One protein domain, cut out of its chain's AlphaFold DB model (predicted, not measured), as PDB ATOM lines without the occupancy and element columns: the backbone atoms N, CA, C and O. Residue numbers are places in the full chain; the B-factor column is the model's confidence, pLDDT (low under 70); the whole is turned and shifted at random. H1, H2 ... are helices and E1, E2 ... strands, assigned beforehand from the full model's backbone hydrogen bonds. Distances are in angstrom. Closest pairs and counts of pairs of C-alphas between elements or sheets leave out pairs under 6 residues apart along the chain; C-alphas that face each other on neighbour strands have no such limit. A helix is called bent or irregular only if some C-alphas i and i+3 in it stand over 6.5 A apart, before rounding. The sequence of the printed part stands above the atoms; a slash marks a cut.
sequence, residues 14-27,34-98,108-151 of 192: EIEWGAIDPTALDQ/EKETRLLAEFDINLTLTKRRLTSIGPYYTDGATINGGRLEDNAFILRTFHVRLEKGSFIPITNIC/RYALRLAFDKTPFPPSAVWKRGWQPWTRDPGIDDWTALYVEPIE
ATOM      1  N   GLU A  14     185.365 215.230 225.642       88.81
ATOM      2  CA  GLU A  14     186.242 215.065 226.793       88.81
ATOM      3  C   GLU A  14     187.091 213.806 226.614       88.81
ATOM      4  O   GLU A  14     186.638 212.802 226.047       88.81
ATOM      5  N   ILE A  15     188.313 213.862 227.130       91.25
ATOM      6  CA  ILE A  15     189.250 212.748 227.137       91.25
ATOM      7  C   ILE A  15     189.537 212.401 228.592       91.25
ATOM      8  O   ILE A  15     189.884 213.273 229.389       91.25
ATOM      9  N   GLU A  16     189.414 211.123 228.918       94.62
ATOM     10  CA  GLU A  16     189.888 210.568 230.180       94.62
ATOM     11  C   GLU A  16     191.253 209.941 229.934       94.62
ATOM     12  O   GLU A  16     191.422 209.185 228.977       94.62
ATOM     13  N   TRP A  17     192.243 210.265 230.761       95.12
ATOM     14  CA  TRP A  17     193.579 209.709 230.611       95.12
ATOM     15  C   TRP A  17     194.290 209.553 231.954       95.12
ATOM     16  O   TRP A  17     193.949 210.219 232.930       95.12
ATOM     17  N   GLY A  18     195.293 208.678 231.985       94.44
ATOM     18  CA  GLY A  18     196.186 208.501 233.125       94.44
ATOM     19  C   GLY A  18     197.434 207.709 232.748       94.44
ATOM     20  O   GLY A  18     197.376 206.841 231.875       94.44
ATOM     21  N   ALA A  19     198.559 208.014 233.392       94.38
ATOM     22  CA  ALA A  19     199.774 207.213 233.272       94.38
ATOM     23  C   ALA A  19     199.587 205.859 233.972       94.38
ATOM     24  O   ALA A  19     198.981 205.799 235.043       94.38
ATOM     25  N   ILE A  20     200.093 204.785 233.367       94.31
ATOM     26  CA  ILE A  20     200.069 203.443 233.968       94.31
ATOM     27  C   ILE A  20     201.040 203.388 235.150       94.31
ATOM     28  O   ILE A  20     200.678 202.911 236.222       94.31
ATOM     29  N   ASP A  21     202.241 203.932 234.958       90.25
ATOM     30  CA  ASP A  21     203.225 204.166 236.009       90.25
ATOM     31  C   ASP A  21     203.602 205.658 236.013       90.25
ATOM     32  O   ASP A  21     204.298 206.124 235.106       90.25
ATOM     33  N   PRO A  22     203.112 206.445 236.986       86.19
ATOM     34  CA  PRO A  22     203.361 207.878 237.026       86.19
ATOM     35  C   PRO A  22     204.769 208.236 237.514       86.19
ATOM     36  O   PRO A  22     205.128 209.405 237.427       86.19
ATOM     37  N   THR A  23     205.581 207.284 237.992       88.06
ATOM     38  CA  THR A  23     206.918 207.590 238.542       88.06
ATOM     39  C   THR A  23     207.839 208.262 237.521       88.06
ATOM     40  O   THR A  23     208.627 209.142 237.868       88.06
ATOM     41  N   ALA A  24     207.680 207.941 236.233       82.56
ATOM     42  CA  ALA A  24     208.387 208.594 235.129       82.56
ATOM     43  C   ALA A  24     208.058 210.099 234.976       82.56
ATOM     44  O   ALA A  24     208.766 210.828 234.273       82.56
ATOM     45  N   LEU A  25     206.990 210.581 235.621       84.88
ATOM     46  CA  LEU A  25     206.534 211.972 235.575       84.88
ATOM     47  C   LEU A  25     207.026 212.820 236.754       84.88
ATOM     48  O   LEU A  25     206.889 214.042 236.696       84.88
ATOM     49  N   ASP A  26     207.658 212.228 237.770       85.19
ATOM     50  CA  ASP A  26     208.094 212.919 238.999       85.19
ATOM     51  C   ASP A  26     209.363 213.782 238.825       85.19
ATOM     52  O   ASP A  26     210.041 214.162 239.783       85.19
ATOM     53  N   GLN A  27     209.706 214.136 237.588       81.75
ATOM     54  CA  GLN A  27     210.909 214.895 237.265       81.75
ATOM     55  C   GLN A  27     210.685 216.412 237.240       81.75
ATOM     56  O   GLN A  27     209.703 216.932 236.705       81.75
ATOM     57  N   GLU A  34     216.406 224.814 224.512       71.19
ATOM     58  CA  GLU A  34     217.250 223.729 224.013       71.19
ATOM     59  C   GLU A  34     217.111 223.708 222.487       71.19
ATOM     60  O   GLU A  34     216.000 223.677 221.953       71.19
ATOM     61  N   LYS A  35     218.245 223.796 221.780       72.56
ATOM     62  CA  LYS A  35     218.269 223.749 220.308       72.56
ATOM     63  C   LYS A  35     218.073 222.332 219.778       72.56
ATOM     64  O   LYS A  35     217.518 222.164 218.698       72.56
ATOM     65  N   GLU A  36     218.525 221.339 220.533       84.81
ATOM     66  CA  GLU A  36     218.418 219.928 220.180       84.81
ATOM     67  C   GLU A  36     217.241 219.277 220.899       84.81
ATOM     68  O   GLU A  36     216.860 219.683 221.999       84.81
ATOM     69  N   THR A  37     216.666 218.260 220.257       89.00
ATOM     70  CA  THR A  37     215.602 217.467 220.870       89.00
ATOM     71  C   THR A  37     216.211 216.502 221.876       89.00
ATOM     72  O   THR A  37     217.039 215.665 221.520       89.00
ATOM     73  N   ARG A  38     215.765 216.590 223.127       91.25
ATOM     74  CA  ARG A  38     216.174 215.727 224.229       91.25
ATOM     75  C   ARG A  38     214.983 214.944 224.767       91.25
ATOM     76  O   ARG A  38     213.940 215.517 225.076       91.25
ATOM     77  N   LEU A  39     215.170 213.642 224.951       91.81
ATOM     78  CA  LEU A  39     214.221 212.789 225.660       91.81
ATOM     79  C   LEU A  39     214.285 213.067 227.171       91.81
ATOM     80  O   LEU A  39     215.368 213.043 227.758       91.81
ATOM     81  N   LEU A  40     213.134 213.345 227.788       91.50
ATOM     82  CA  LEU A  40     213.013 213.554 229.233       91.50
ATOM     83  C   LEU A  40     212.441 212.331 229.952       91.50
ATOM     84  O   LEU A  40     212.905 211.998 231.034       91.50
ATOM     85  N   ALA A  41     211.420 211.687 229.392       92.62
ATOM     86  CA  ALA A  41     210.831 210.472 229.953       92.62
ATOM     87  C   ALA A  41     210.101 209.663 228.888       92.62
ATOM     88  O   ALA A  41     209.665 210.208 227.873       92.62
ATOM     89  N   GLU A  42     209.920 208.383 229.189       94.19
ATOM     90  CA  GLU A  42     209.083 207.448 228.446       94.19
ATOM     91  C   GLU A  42     208.147 206.766 229.435       94.19
ATOM     92  O   GLU A  42     208.564 206.379 230.527       94.19
ATOM     93  N   PHE A  43     206.872 206.682 229.081       95.25
ATOM     94  CA  PHE A  43     205.849 206.100 229.936       95.25
ATOM     95  C   PHE A  43     204.635 205.703 229.112       95.25
ATOM     96  O   PHE A  43     204.369 206.258 228.043       95.25
ATOM     97  N   ASP A  44     203.864 204.771 229.651       96.81
ATOM     98  CA  ASP A  44     202.613 204.368 229.037       96.81
ATOM     99  C   ASP A  44     201.452 205.157 229.637       96.81
ATOM    100  O   ASP A  44     201.360 205.347 230.855       96.81
ATOM    101  N   ILE A  45     200.534 205.591 228.777       97.00
ATOM    102  CA  ILE A  45     199.261 206.170 229.197       97.00
ATOM    103  C   ILE A  45     198.104 205.316 228.716       97.00
ATOM    104  O   ILE A  45     198.103 204.786 227.606       97.00
ATOM    105  N   ASN A  46     197.070 205.273 229.537       97.19
ATOM    106  CA  ASN A  46     195.741 204.877 229.129       97.19
ATOM    107  C   ASN A  46     194.946 206.130 228.778       97.19
ATOM    108  O   ASN A  46     194.937 207.092 229.545       97.19
ATOM    109  N   LEU A  47     194.277 206.119 227.629       95.50
ATOM    110  CA  LEU A  47     193.480 207.230 227.131       95.50
ATOM    111  C   LEU A  47     192.164 206.706 226.556       95.50
ATOM    112  O   LEU A  47     192.143 205.753 225.776       95.50
ATOM    113  N   THR A  48     191.064 207.351 226.928       94.94
ATOM    114  CA  THR A  48     189.711 207.059 226.453       94.94
ATOM    115  C   THR A  48     189.086 208.330 225.899       94.94
ATOM    116  O   THR A  48     188.959 209.337 226.598       94.94
ATOM    117  N   LEU A  49     188.653 208.275 224.640       92.81
ATOM    118  CA  LEU A  49     187.762 209.285 224.083       92.81
ATOM    119  C   LEU A  49     186.367 209.059 224.664       92.81
ATOM    120  O   LEU A  49     185.857 207.942 224.605       92.81
ATOM    121  N   THR A  50     185.722 210.093 225.194       91.50
ATOM    122  CA  THR A  50     184.362 209.952 225.733       91.50
ATOM    123  C   THR A  50     183.314 210.398 224.713       91.50
ATOM    124  O   THR A  50     183.588 211.146 223.775       91.50
ATOM    125  N   LYS A  51     182.063 209.965 224.894       90.44
ATOM    126  CA  LYS A  51     180.932 210.486 224.104       90.44
ATOM    127  C   LYS A  51     180.480 211.875 224.575       90.44
ATOM    128  O   LYS A  51     179.689 212.516 223.879       90.44
ATOM    129  N   ARG A  52     180.953 212.332 225.744       86.88
ATOM    130  CA  ARG A  52     180.532 213.589 226.373       86.88
ATOM    131  C   ARG A  52     180.997 214.766 225.522       86.88
ATOM    132  O   ARG A  52     182.134 214.795 225.055       86.88
ATOM    133  N   ARG A  53     180.086 215.706 225.270       81.62
ATOM    134  CA  ARG A  53     180.380 216.917 224.500       81.62
ATOM    135  C   ARG A  53     181.068 217.925 225.403       81.62
ATOM    136  O   ARG A  53     180.631 218.131 226.530       81.62
ATOM    137  N   LEU A  54     182.087 218.588 224.873       78.81
ATOM    138  CA  LEU A  54     182.692 219.730 225.544       78.81
ATOM    139  C   LEU A  54     181.687 220.891 225.570       78.81
ATOM    140  O   LEU A  54     181.357 221.469 224.537       78.81
ATOM    141  N   THR A  55     181.198 221.229 226.760       74.19
ATOM    142  CA  THR A  55     180.217 222.309 226.964       74.19
ATOM    143  C   THR A  55     180.843 223.702 226.910       74.19
ATOM    144  O   THR A  55     180.144 224.696 226.729       74.19
ATOM    145  N   SER A  56     182.170 223.788 227.014       75.00
ATOM    146  CA  SER A  56     182.933 225.038 227.037       75.00
ATOM    147  C   SER A  56     183.155 225.679 225.664       75.00
ATOM    148  O   SER A  56     183.572 226.832 225.604       75.00
ATOM    149  N   ILE A  57     182.873 224.973 224.562       67.75
ATOM    150  CA  ILE A  57     183.145 225.455 223.192       67.75
ATOM    151  C   ILE A  57     181.988 226.303 222.624       67.75
ATOM    152  O   ILE A  57     182.024 226.735 221.475       67.75
ATOM    153  N   GLY A  58     180.966 226.584 223.437       68.56
ATOM    154  CA  GLY A  58     179.834 227.433 223.075       68.56
ATOM    155  C   GLY A  58     178.682 226.693 222.379       68.56
ATOM    156  O   GLY A  58     178.830 225.551 221.937       68.56
ATOM    157  N   PRO A  59     177.514 227.352 222.264       68.44
ATOM    158  CA  PRO A  59     176.242 226.709 221.923       68.44
ATOM    159  C   PRO A  59     176.219 226.068 220.530       68.44
ATOM    160  O   PRO A  59     175.554 225.058 220.318       68.44
ATOM    161  N   TYR A  60     177.002 226.607 219.589       66.69
ATOM    162  CA  TYR A  60     177.091 226.108 218.212       66.69
ATOM    163  C   TYR A  60     177.592 224.655 218.119       66.69
ATOM    164  O   TYR A  60     177.271 223.938 217.174       66.69
ATOM    165  N   TYR A  61     178.370 224.208 219.108       64.56
ATOM    166  CA  TYR A  61     178.938 222.858 219.150       64.56
ATOM    167  C   TYR A  61     178.276 221.963 220.205       64.56
ATOM    168  O   TYR A  61     178.456 220.742 220.172       64.56
ATOM    169  N   THR A  62     177.482 222.534 221.116       64.88
ATOM    170  CA  THR A  62     176.716 221.758 222.099       64.88
ATOM    171  C   THR A  62     175.371 221.314 221.539       64.88
ATOM    172  O   THR A  62     174.999 220.157 221.756       64.88
ATOM    173  N   ASP A  63     174.717 222.149 220.722       65.12
ATOM    174  CA  ASP A  63     173.333 221.941 220.286       65.12
ATOM    175  C   ASP A  63     173.270 221.685 218.770       65.12
ATOM    176  O   ASP A  63     173.811 222.431 217.960       65.12
ATOM    177  N   GLY A  64     172.645 220.579 218.356       66.25
ATOM    178  CA  GLY A  64     172.407 220.257 216.938       66.25
ATOM    179  C   GLY A  64     173.612 219.741 216.134       66.25
ATOM    180  O   GLY A  64     173.416 219.081 215.116       66.25
ATOM    181  N   ALA A  65     174.852 219.943 216.589       72.31
ATOM    182  CA  ALA A  65     176.027 219.421 215.888       72.31
ATOM    183  C   ALA A  65     176.088 217.879 215.942       72.31
ATOM    184  O   ALA A  65     176.069 217.281 217.021       72.31
ATOM    185  N   THR A  66     176.208 217.209 214.794       82.88
ATOM    186  CA  THR A  66     176.530 215.771 214.736       82.88
ATOM    187  C   THR A  66     178.024 215.618 214.978       82.88
ATOM    188  O   THR A  66     178.791 215.835 214.052       82.88
ATOM    189  N   ILE A  67     178.450 215.293 216.198       84.81
ATOM    190  CA  ILE A  67     179.861 215.118 216.605       84.81
ATOM    191  C   ILE A  67     180.016 213.875 217.492       84.81
ATOM    192  O   ILE A  67     179.017 213.313 217.951       84.81
ATOM    193  N   ASN A  68     181.256 213.452 217.756       86.12
ATOM    194  CA  ASN A  68     181.591 212.330 218.646       86.12
ATOM    195  C   ASN A  68     180.803 211.067 218.263       86.12
ATOM    196  O   ASN A  68     180.955 210.584 217.146       86.12
ATOM    197  N   GLY A  69     179.916 210.557 219.129       85.25
ATOM    198  CA  GLY A  69     179.098 209.364 218.853       85.25
ATOM    199  C   GLY A  69     178.140 209.508 217.663       85.25
ATOM    200  O   GLY A  69     177.624 208.511 217.162       85.25
ATOM    201  N   GLY A  70     177.910 210.729 217.169       86.94
ATOM    202  CA  GLY A  70     177.212 210.962 215.902       86.94
ATOM    203  C   GLY A  70     178.052 210.627 214.661       86.94
ATOM    204  O   GLY A  70     177.477 210.279 213.636       86.94
ATOM    205  N   ARG A  71     179.390 210.695 214.753       88.50
ATOM    206  CA  ARG A  71     180.342 210.451 213.646       88.50
ATOM    207  C   ARG A  71     181.211 209.207 213.832       88.50
ATOM    208  O   ARG A  71     181.720 208.678 212.851       88.50
ATOM    209  N   LEU A  72     181.388 208.752 215.067       90.56
ATOM    210  CA  LEU A  72     182.252 207.636 215.437       90.56
ATOM    211  C   LEU A  72     181.427 206.431 215.890       90.56
ATOM    212  O   LEU A  72     180.354 206.582 216.482       90.56
ATOM    213  N   GLU A  73     181.957 205.247 215.615       94.06
ATOM    214  CA  GLU A  73     181.459 203.968 216.110       94.06
ATOM    215  C   GLU A  73     181.808 203.769 217.591       94.06
ATOM    216  O   GLU A  73     182.706 204.415 218.138       94.06
ATOM    217  N   ASP A  74     181.108 202.854 218.265       93.94
ATOM    218  CA  ASP A  74     181.265 202.641 219.710       93.94
ATOM    219  C   ASP A  74     182.680 202.195 220.112       93.94
ATOM    220  O   ASP A  74     183.174 202.556 221.180       93.94
ATOM    221  N   ASN A  75     183.377 201.488 219.221       92.38
ATOM    222  CA  ASN A  75     184.769 201.077 219.410       92.38
ATOM    223  C   ASN A  75     185.783 202.245 219.350       92.38
ATOM    224  O   ASN A  75     186.966 202.050 219.636       92.38
ATOM    225  N   ALA A  76     185.360 203.464 219.003       91.38
ATOM    226  CA  ALA A  76     186.193 204.656 219.129       91.38
ATOM    227  C   ALA A  76     186.328 205.134 220.587       91.38
ATOM    228  O   ALA A  76     187.279 205.844 220.898       91.38
ATOM    229  N   PHE A  77     185.403 204.731 221.468       93.38
ATOM    230  CA  PHE A  77     185.293 205.204 222.856       93.38
ATOM    231  C   PHE A  77     185.793 204.180 223.885       93.38
ATOM    232  O   PHE A  77     185.386 204.203 225.044       93.38
ATOM    233  N   ILE A  78     186.641 203.249 223.452       93.88
ATOM    234  CA  ILE A  78     187.277 202.262 224.328       93.88
ATOM    235  C   ILE A  78     188.619 202.785 224.841       93.88
ATOM    236  O   ILE A  78     189.249 203.633 224.203       93.88
ATOM    237  N   LEU A  79     189.070 202.221 225.960       95.69
ATOM    238  CA  LEU A  79     190.404 202.453 226.502       95.69
ATOM    239  C   LEU A  79     191.472 202.053 225.480       95.69
ATOM    240  O   LEU A  79     191.440 200.948 224.934       95.69
ATOM    241  N   ARG A  80     192.439 202.939 225.248       94.38
ATOM    242  CA  ARG A  80     193.610 202.672 224.413       94.38
ATOM    243  C   ARG A  80     194.873 202.996 225.189       94.38
ATOM    244  O   ARG A  80     194.966 204.047 225.815       94.38
ATOM    245  N   THR A  81     195.841 202.097 225.106       96.12
ATOM    246  CA  THR A  81     197.162 202.294 225.698       96.12
ATOM    247  C   THR A  81     198.118 202.829 224.647       96.12
ATOM    248  O   THR A  81     198.169 202.291 223.538       96.12
ATOM    249  N   PHE A  82     198.866 203.865 224.996       95.00
ATOM    250  CA  PHE A  82     199.878 204.495 224.156       95.00
ATOM    251  C   PHE A  82     201.202 204.504 224.894       95.00
ATOM    252  O   PHE A  82     201.221 204.788 226.092       95.00
ATOM    253  N   HIS A  83     202.277 204.260 224.158       95.19
ATOM    254  CA  HIS A  83     203.617 204.528 224.646       95.19
ATOM    255  C   HIS A  83     203.984 205.959 224.257       95.19
ATOM    256  O   HIS A  83     203.888 206.342 223.087       95.19
ATOM    257  N   VAL A  84     204.338 206.779 225.241       94.69
ATOM    258  CA  VAL A  84     204.521 208.218 225.056       94.69
ATOM    259  C   VAL A  84     205.902 208.635 225.523       94.69
ATOM    260  O   VAL A  84     206.356 208.274 226.607       94.69
ATOM    261  N   ARG A  85     206.543 209.472 224.711       93.44
ATOM    262  CA  ARG A  85     207.791 210.146 225.054       93.44
ATOM    263  C   ARG A  85     207.524 211.609 225.360       93.44
ATOM    264  O   ARG A  85     206.911 212.319 224.560       93.44
ATOM    265  N   LEU A  86     208.015 212.074 226.501       92.75
ATOM    266  CA  LEU A  86     208.101 213.494 226.807       92.75
ATOM    267  C   LEU A  86     209.444 214.013 226.307       92.75
ATOM    268  O   LEU A  86     210.501 213.601 226.784       92.75
ATOM    269  N   GLU A  87     209.396 214.938 225.359       92.19
ATOM    270  CA  GLU A  87     210.587 215.488 224.722       92.19
ATOM    271  C   GLU A  87     210.681 216.991 224.961       92.19
ATOM    272  O   GLU A  87     209.668 217.698 224.974       92.19
ATOM    273  N   LYS A  88     211.912 217.481 225.111       91.25
ATOM    274  CA  LYS A  88     212.250 218.899 225.198       91.25
ATOM    275  C   LYS A  88     213.018 219.334 223.959       91.25
ATOM    276  O   LYS A  88     213.826 218.574 223.443       91.25
ATOM    277  N   GLY A  89     212.743 220.533 223.463       90.56
ATOM    278  CA  GLY A  89     213.351 221.043 222.239       90.56
ATOM    279  C   GLY A  89     212.641 222.292 221.733       90.56
ATOM    280  O   GLY A  89     212.167 223.110 222.518       90.56
ATOM    281  N   SER A  90     212.549 222.434 220.412       87.94
ATOM    282  CA  SER A  90     211.921 223.579 219.746       87.94
ATOM    283  C   SER A  90     210.883 223.103 218.733       87.94
ATOM    284  O   SER A  90     211.185 222.896 217.557       87.94
ATOM    285  N   PHE A  91     209.649 222.903 219.197       86.06
ATOM    286  CA  PHE A  91     208.588 222.274 218.407       86.06
ATOM    287  C   PHE A  91     207.602 223.293 217.842       86.06
ATOM    288  O   PHE A  91     207.217 224.247 218.518       86.06
ATOM    289  N   ILE A  92     207.150 223.062 216.613       85.75
ATOM    290  CA  ILE A  92     206.115 223.853 215.942       85.75
ATOM    291  C   ILE A  92     204.859 222.982 215.795       85.75
ATOM    292  O   ILE A  92     204.984 221.825 215.389       85.75
ATOM    293  N   PRO A  93     203.654 223.491 216.118       80.00
ATOM    294  CA  PRO A  93     202.418 222.760 215.867       80.00
ATOM    295  C   PRO A  93     202.214 222.522 214.376       80.00
ATOM    296  O   PRO A  93     202.376 223.436 213.571       80.00
ATOM    297  N   ILE A  94     201.767 221.320 214.025       72.00
ATOM    298  CA  ILE A  94     201.539 220.924 212.632       72.00
ATOM    299  C   ILE A  94     200.548 221.823 211.890       72.00
ATOM    300  O   ILE A  94     200.702 222.077 210.704       72.00
ATOM    301  N   THR A  95     199.568 222.378 212.602       72.81
ATOM    302  CA  THR A  95     198.576 223.311 212.049       72.81
ATOM    303  C   THR A  95     199.188 224.624 211.566       72.81
ATOM    304  O   THR A  95     198.522 225.379 210.866       72.81
ATOM    305  N   ASN A  96     200.431 224.909 211.957       75.75
ATOM    306  CA  ASN A  96     201.172 226.096 211.547       75.75
ATOM    307  C   ASN A  96     202.191 225.790 210.436       75.75
ATOM    308  O   ASN A  96     202.905 226.698 210.012       75.75
ATOM    309  N   ILE A  97     202.272 224.534 209.984       75.44
ATOM    310  CA  ILE A  97     203.046 224.129 208.812       75.44
ATOM    311  C   ILE A  97     202.109 224.206 207.603       75.44
ATOM    312  O   ILE A  97     201.041 223.594 207.591       75.44
ATOM    313  N   CYS A  98     202.487 224.971 206.585       69.06
ATOM    314  CA  CYS A  98     201.754 225.091 205.326       69.06
ATOM    315  C   CYS A  98     202.670 224.654 204.186       69.06
ATOM    316  O   CYS A  98     203.653 225.333 203.915       69.06
ATOM    317  N   ARG A 108     206.895 228.671 219.083       86.44
ATOM    318  CA  ARG A 108     207.571 227.409 219.377       86.44
ATOM    319  C   ARG A 108     207.222 226.941 220.784       86.44
ATOM    320  O   ARG A 108     207.016 227.750 221.690       86.44
ATOM    321  N   TYR A 109     207.151 225.632 220.956       88.06
ATOM    322  CA  TYR A 109     206.868 224.974 222.223       88.06
ATOM    323  C   TYR A 109     208.116 224.237 222.687       88.06
ATOM    324  O   TYR A 109     208.747 223.525 221.910       88.06
ATOM    325  N   ALA A 110     208.461 224.420 223.960       90.62
ATOM    326  CA  ALA A 110     209.652 223.819 224.546       90.62
ATOM    327  C   ALA A 110     209.488 222.320 224.834       90.62
ATOM    328  O   ALA A 110     210.479 221.627 225.024       90.62
ATOM    329  N   LEU A 111     208.246 221.833 224.911       90.69
ATOM    330  CA  LEU A 111     207.906 220.460 225.273       90.69
ATOM    331  C   LEU A 111     206.883 219.897 224.290       90.69
ATOM    332  O   LEU A 111     205.982 220.625 223.859       90.69
ATOM    333  N   ARG A 112     206.985 218.601 223.990       90.62
ATOM    334  CA  ARG A 112     205.942 217.840 223.291       90.62
ATOM    335  C   ARG A 112     205.761 216.452 223.897       90.62
ATOM    336  O   ARG A 112     206.692 215.897 224.475       90.62
ATOM    337  N   LEU A 113     204.570 215.898 223.694       91.38
ATOM    338  CA  LEU A 113     204.304 214.471 223.847       91.38
ATOM    339  C   LEU A 113     204.380 213.831 222.459       91.38
ATOM    340  O   LEU A 113     203.639 214.232 221.561       91.38
ATOM    341  N   ALA A 114     205.277 212.867 222.283       90.50
ATOM    342  CA  ALA A 114     205.375 212.059 221.075       90.50
ATOM    343  C   ALA A 114     204.768 210.682 221.352       90.50
ATOM    344  O   ALA A 114     205.233 209.967 222.234       90.50
ATOM    345  N   PHE A 115     203.710 210.340 220.622       90.69
ATOM    346  CA  PHE A 115     203.011 209.066 220.757       90.69
ATOM    347  C   PHE A 115     203.616 208.034 219.799       90.69
ATOM    348  O   PHE A 115     203.971 208.380 218.673       90.69
ATOM    349  N   ASP A 116     203.671 206.773 220.223       89.25
ATOM    350  CA  ASP A 116     204.055 205.620 219.396       89.25
ATOM    351  C   ASP A 116     203.129 205.401 218.193       89.25
ATOM    352  O   ASP A 116     203.538 204.880 217.160       89.25
ATOM    353  N   LYS A 117     201.867 205.807 218.337       86.06
ATOM    354  CA  LYS A 117     200.825 205.723 217.312       86.06
ATOM    355  C   LYS A 117     199.853 206.885 217.431       86.06
ATOM    356  O   LYS A 117     199.762 207.546 218.463       86.06
ATOM    357  N   THR A 118     199.083 207.124 216.373       83.56
ATOM    358  CA  THR A 118     198.146 208.252 216.343       83.56
ATOM    359  C   THR A 118     197.092 208.169 217.463       83.56
ATOM    360  O   THR A 118     196.415 207.144 217.595       83.56
ATOM    361  N   PRO A 119     196.906 209.237 218.267       84.75
ATOM    362  CA  PRO A 119     195.818 209.307 219.241       84.75
ATOM    363  C   PRO A 119     194.461 209.594 218.577       84.75
ATOM    364  O   PRO A 119     193.423 209.527 219.238       84.75
ATOM    365  N   PHE A 120     194.441 209.908 217.277       83.69
ATOM    366  CA  PHE A 120     193.207 210.159 216.541       83.69
ATOM    367  C   PHE A 120     192.472 208.852 216.202       83.69
ATOM    368  O   PHE A 120     193.104 207.818 215.961       83.69
ATOM    369  N   PRO A 121     191.126 208.859 216.154       86.31
ATOM    370  CA  PRO A 121     190.370 207.681 215.745       86.31
ATOM    371  C   PRO A 121     190.728 207.253 214.307       86.31
ATOM    372  O   PRO A 121     190.602 208.074 213.393       86.31
ATOM    373  N   PRO A 122     191.134 205.987 214.075       83.56
ATOM    374  CA  PRO A 122     191.457 205.498 212.736       83.56
ATOM    375  C   PRO A 122     190.210 205.458 211.848       83.56
ATOM    376  O   PRO A 122     189.101 205.279 212.346       83.56
ATOM    377  N   SER A 123     190.378 205.541 210.529       81.56
ATOM    378  CA  SER A 123     189.276 205.607 209.551       81.56
ATOM    379  C   SER A 123     188.210 204.511 209.718       81.56
ATOM    380  O   SER A 123     187.026 204.765 209.512       81.56
ATOM    381  N   ALA A 124     188.608 203.312 210.159       84.00
ATOM    382  CA  ALA A 124     187.714 202.172 210.377       84.00
ATOM    383  C   ALA A 124     186.678 202.366 211.503       84.00
ATOM    384  O   ALA A 124     185.675 201.659 211.523       84.00
ATOM    385  N   VAL A 125     186.908 203.295 212.440       87.88
ATOM    386  CA  VAL A 125     185.970 203.570 213.547       87.88
ATOM    387  C   VAL A 125     185.072 204.781 213.284       87.88
ATOM    388  O   VAL A 125     184.381 205.252 214.186       87.88
ATOM    389  N   TRP A 126     185.079 205.308 212.060       89.25
ATOM    390  CA  TRP A 126     184.160 206.357 211.636       89.25
ATOM    391  C   TRP A 126     182.923 205.746 210.989       89.25
ATOM    392  O   TRP A 126     183.017 204.844 210.156       89.25
ATOM    393  N   LYS A 127     181.759 206.306 211.317       90.50
ATOM    394  CA  LYS A 127     180.497 205.971 210.661       90.50
ATOM    395  C   LYS A 127     180.578 206.308 209.177       90.50
ATOM    396  O   LYS A 127     181.187 207.303 208.769       90.50
ATOM    397  N   ARG A 128     179.915 205.496 208.354       85.00
ATOM    398  CA  ARG A 128     179.856 205.702 206.901       85.00
ATOM    399  C   ARG A 128     179.379 207.123 206.571       85.00
ATOM    400  O   ARG A 128     178.375 207.580 207.109       85.00
ATOM    401  N   GLY A 129     180.096 207.803 205.673       81.12
ATOM    402  CA  GLY A 129     179.800 209.184 205.265       81.12
ATOM    403  C   GLY A 129     180.402 210.268 206.167       81.12
ATOM    404  O   GLY A 129     180.375 211.435 205.795       81.12
ATOM    405  N   TRP A 130     180.987 209.889 207.309       80.25
ATOM    406  CA  TRP A 130     181.700 210.800 208.212       80.25
ATOM    407  C   TRP A 130     183.205 210.559 208.268       80.25
ATOM    408  O   TRP A 130     183.900 211.266 208.995       80.25
ATOM    409  N   GLN A 131     183.698 209.578 207.515       72.44
ATOM    410  CA  GLN A 131     185.124 209.333 207.352       72.44
ATOM    411  C   GLN A 131     185.809 210.639 206.927       72.44
ATOM    412  O   GLN A 131     185.299 211.316 206.027       72.44
ATOM    413  N   PRO A 132     186.927 211.028 207.565       64.69
ATOM    414  CA  PRO A 132     187.686 212.180 207.122       64.69
ATOM    415  C   PRO A 132     188.036 211.978 205.652       64.69
ATOM    416  O   PRO A 132     188.525 210.914 205.273       64.69
ATOM    417  N   TRP A 133     187.795 212.991 204.821       55.41
ATOM    418  CA  TRP A 133     188.396 213.042 203.497       55.41
ATOM    419  C   TRP A 133     189.893 213.243 203.718       55.41
ATOM    420  O   TRP A 133     190.376 214.375 203.745       55.41
ATOM    421  N   THR A 134     190.633 212.165 203.970       52.34
ATOM    422  CA  THR A 134     192.086 212.213 203.900       52.34
ATOM    423  C   THR A 134     192.387 212.586 202.461       52.34
ATOM    424  O   THR A 134     192.222 211.789 201.539       52.34
ATOM    425  N   ARG A 135     192.743 213.856 202.251       41.66
ATOM    426  CA  ARG A 135     193.116 214.390 200.939       41.66
ATOM    427  C   ARG A 135     194.322 213.642 200.353       41.66
ATOM    428  O   ARG A 135     194.605 213.795 199.172       41.66
ATOM    429  N   ASP A 136     194.965 212.823 201.180       42.00
ATOM    430  CA  ASP A 136     196.044 211.925 200.842       42.00
ATOM    431  C   ASP A 136     195.865 210.579 201.587       42.00
ATOM    432  O   ASP A 136     195.893 210.567 202.822       42.00
ATOM    433  N   PRO A 137     195.643 209.451 200.887       41.12
ATOM    434  CA  PRO A 137     195.600 208.116 201.490       41.12
ATOM    435  C   PRO A 137     196.950 207.661 202.081       41.12
ATOM    436  O   PRO A 137     197.014 206.569 202.633       41.12
ATOM    437  N   GLY A 138     198.020 208.462 201.975       39.59
ATOM    438  CA  GLY A 138     199.328 208.187 202.578       39.59
ATOM    439  C   GLY A 138     199.521 208.685 204.018       39.59
ATOM    440  O   GLY A 138     200.489 208.285 204.659       39.59
ATOM    441  N   ILE A 139     198.624 209.517 204.568       45.88
ATOM    442  CA  ILE A 139     198.730 210.012 205.961       45.88
ATOM    443  C   ILE A 139     197.991 209.062 206.918       45.88
ATOM    444  O   ILE A 139     197.161 209.463 207.733       45.88
ATOM    445  N   ASP A 140     198.287 207.769 206.816       42.81
ATOM    446  CA  ASP A 140     198.030 206.828 207.915       42.81
ATOM    447  C   ASP A 140     199.065 207.019 209.036       42.81
ATOM    448  O   ASP A 140     198.823 206.690 210.201       42.81
ATOM    449  N   ASP A 141     200.197 207.632 208.684       49.25
ATOM    450  CA  ASP A 141     201.299 207.923 209.573       49.25
ATOM    451  C   ASP A 141     201.471 209.436 209.749       49.25
ATOM    452  O   ASP A 141     202.183 210.116 209.010       49.25
ATOM    453  N   TRP A 142     200.817 209.986 210.775       45.31
ATOM    454  CA  TRP A 142     201.013 211.381 211.180       45.31
ATOM    455  C   TRP A 142     202.477 211.695 211.520       45.31
ATOM    456  O   TRP A 142     202.830 212.875 211.563       45.31
ATOM    457  N   THR A 143     203.329 210.685 211.753       43.91
ATOM    458  CA  THR A 143     204.762 210.897 211.974       43.91
ATOM    459  C   THR A 143     205.496 211.316 210.700       43.91
ATOM    460  O   THR A 143     206.449 212.083 210.808       43.91
ATOM    461  N   ALA A 144     205.003 210.963 209.503       46.62
ATOM    462  CA  ALA A 144     205.604 211.362 208.225       46.62
ATOM    463  C   ALA A 144     205.662 212.892 208.046       46.62
ATOM    464  O   ALA A 144     206.621 213.423 207.490       46.62
ATOM    465  N   LEU A 145     204.699 213.623 208.620       45.44
ATOM    466  CA  LEU A 145     204.674 215.092 208.607       45.44
ATOM    467  C   LEU A 145     205.769 215.737 209.482       45.44
ATOM    468  O   LEU A 145     205.969 216.947 209.414       45.44
ATOM    469  N   TYR A 146     206.475 214.951 210.302       48.09
ATOM    470  CA  TYR A 146     207.552 215.414 211.185       48.09
ATOM    471  C   TYR A 146     208.954 214.970 210.736       48.09
ATOM    472  O   TYR A 146     209.922 215.276 211.434       48.09
ATOM    473  N   VAL A 147     209.074 214.242 209.619       44.34
ATOM    474  CA  VAL A 147     210.359 213.700 209.134       44.34
ATOM    475  C   VAL A 147     210.990 214.585 208.052       44.34
ATOM    476  O   VAL A 147     212.213 214.602 207.921       44.34
ATOM    477  N   GLU A 148     210.196 215.357 207.305       47.62
ATOM    478  CA  GLU A 148     210.734 216.206 206.239       47.62
ATOM    479  C   GLU A 148     211.347 217.521 206.764       47.62
ATOM    480  O   GLU A 148     210.875 218.079 207.761       47.62
ATOM    481  N   PRO A 149     212.398 218.054 206.108       51.38
ATOM    482  CA  PRO A 149     212.965 219.349 206.460       51.38
ATOM    483  C   PRO A 149     211.921 220.451 206.277       51.38
ATOM    484  O   PRO A 149     211.470 220.717 205.166       51.38
ATOM    485  N   ILE A 150     211.558 221.114 207.371       60.06
ATOM    486  CA  ILE A 150     210.657 222.266 207.338       60.06
ATOM    487  C   ILE A 150     211.461 223.505 206.940       60.06
ATOM    488  O   ILE A 150     212.414 223.884 207.628       60.06
ATOM    489  N   GLU A 151     211.053 224.167 205.860       66.94
ATOM    490  CA  GLU A 151     211.664 225.415 205.411       66.94
ATOM    491  C   GLU A 151     211.095 226.604 206.205       66.94
ATOM    492  O   GLU A 151     209.878 226.783 206.341       66.94
TER     493      GLU A 151
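What this domain is: This is residues 14 to 27, 34 to 98 and 108 to 151 of the 192 residues of an uncharacterized protein of Arthroderma otae (strain ATCC MYA-4605 / CBS 113480) (UniProt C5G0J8). Look first for one antiparallel sheet of four strands, curled like part of a barrel, with two long, bent inner strands, E2 and E3. A long stretch without named elements, residues 116 to 151, leaves the end of E4, runs toward the end of the domain where H3 lies and folds back; three very short helices lie round the sheet, H2 farthest out. The 123 printed residues run E1, H1, E2, H2, H3, E3, E4, and the sheet's order is E1, E2, E3, E4. The class is mixed, helices and strands, though under half of the residues are in named elements. The whole is only just loose, close to compact, with a radius of gyration of the C-alphas of 16.8 A and spans of 46 by 37 by 29 A.

How they stand to each other: Begin at the inner strand E2, residues 38 to 53, which bends by 75 degrees at residue 50. Beside it is E3, residues 80 to 91, antiparallel at 125 degrees and bent by 89 degrees at residue 88; look for N 45 and O 82, 2.9 A apart. E2's other neighbour is the edge strand E1, residues 14 to 19, antiparallel at 145 degrees; look for N 46 and O 18, within hydrogen-bond range at 2.8 A. The other edge strand, E4, residues 109 to 115, is antiparallel to E3 at 154 degrees, with N 85 and O 114 at 2.8 A. The sheet is strongly twisted. H1, residues 22 to 25, is on the sheet at a height of 7.0 A, only just over none of the strands, with 2 of its 4 C-alphas falling on E2; its closest C-alphas to E2 are those of Ala 24 and Ala 41, 6.0 A apart. H3, residues 74 to 77, stands at the sheet's level, its height 2.9 A over a local plane fitted to just 6 C-alphas. H2, residues 59 to 62, is not on the sheet. The helices are too short for an O i to N i+4 pair; each has one O i to N i+3 pair, within hydrogen-bond range.

Where its parts are: Find C-alpha 14 at (186.242, 215.065, 226.793), where E1 begins. E2 runs 35.8 A from C-alpha 38 at (216.174, 215.727, 224.229), and E3 runs 25.4 A. E4 ends at C-alpha 115, (203.011, 209.066, 220.757).

The domain as a whole: The two C-alphas farthest apart, those of Glu 36 and Gly 64, are 46.1 A apart. Residues 28 to 33 and 99 to 107 are not printed; the gaps between C-alphas are 17.1 A and 15.4 A. The link H2 to H3 is long. The model's pLDDT is under 70 at residues 57 to 64, 98 and 132 to 151.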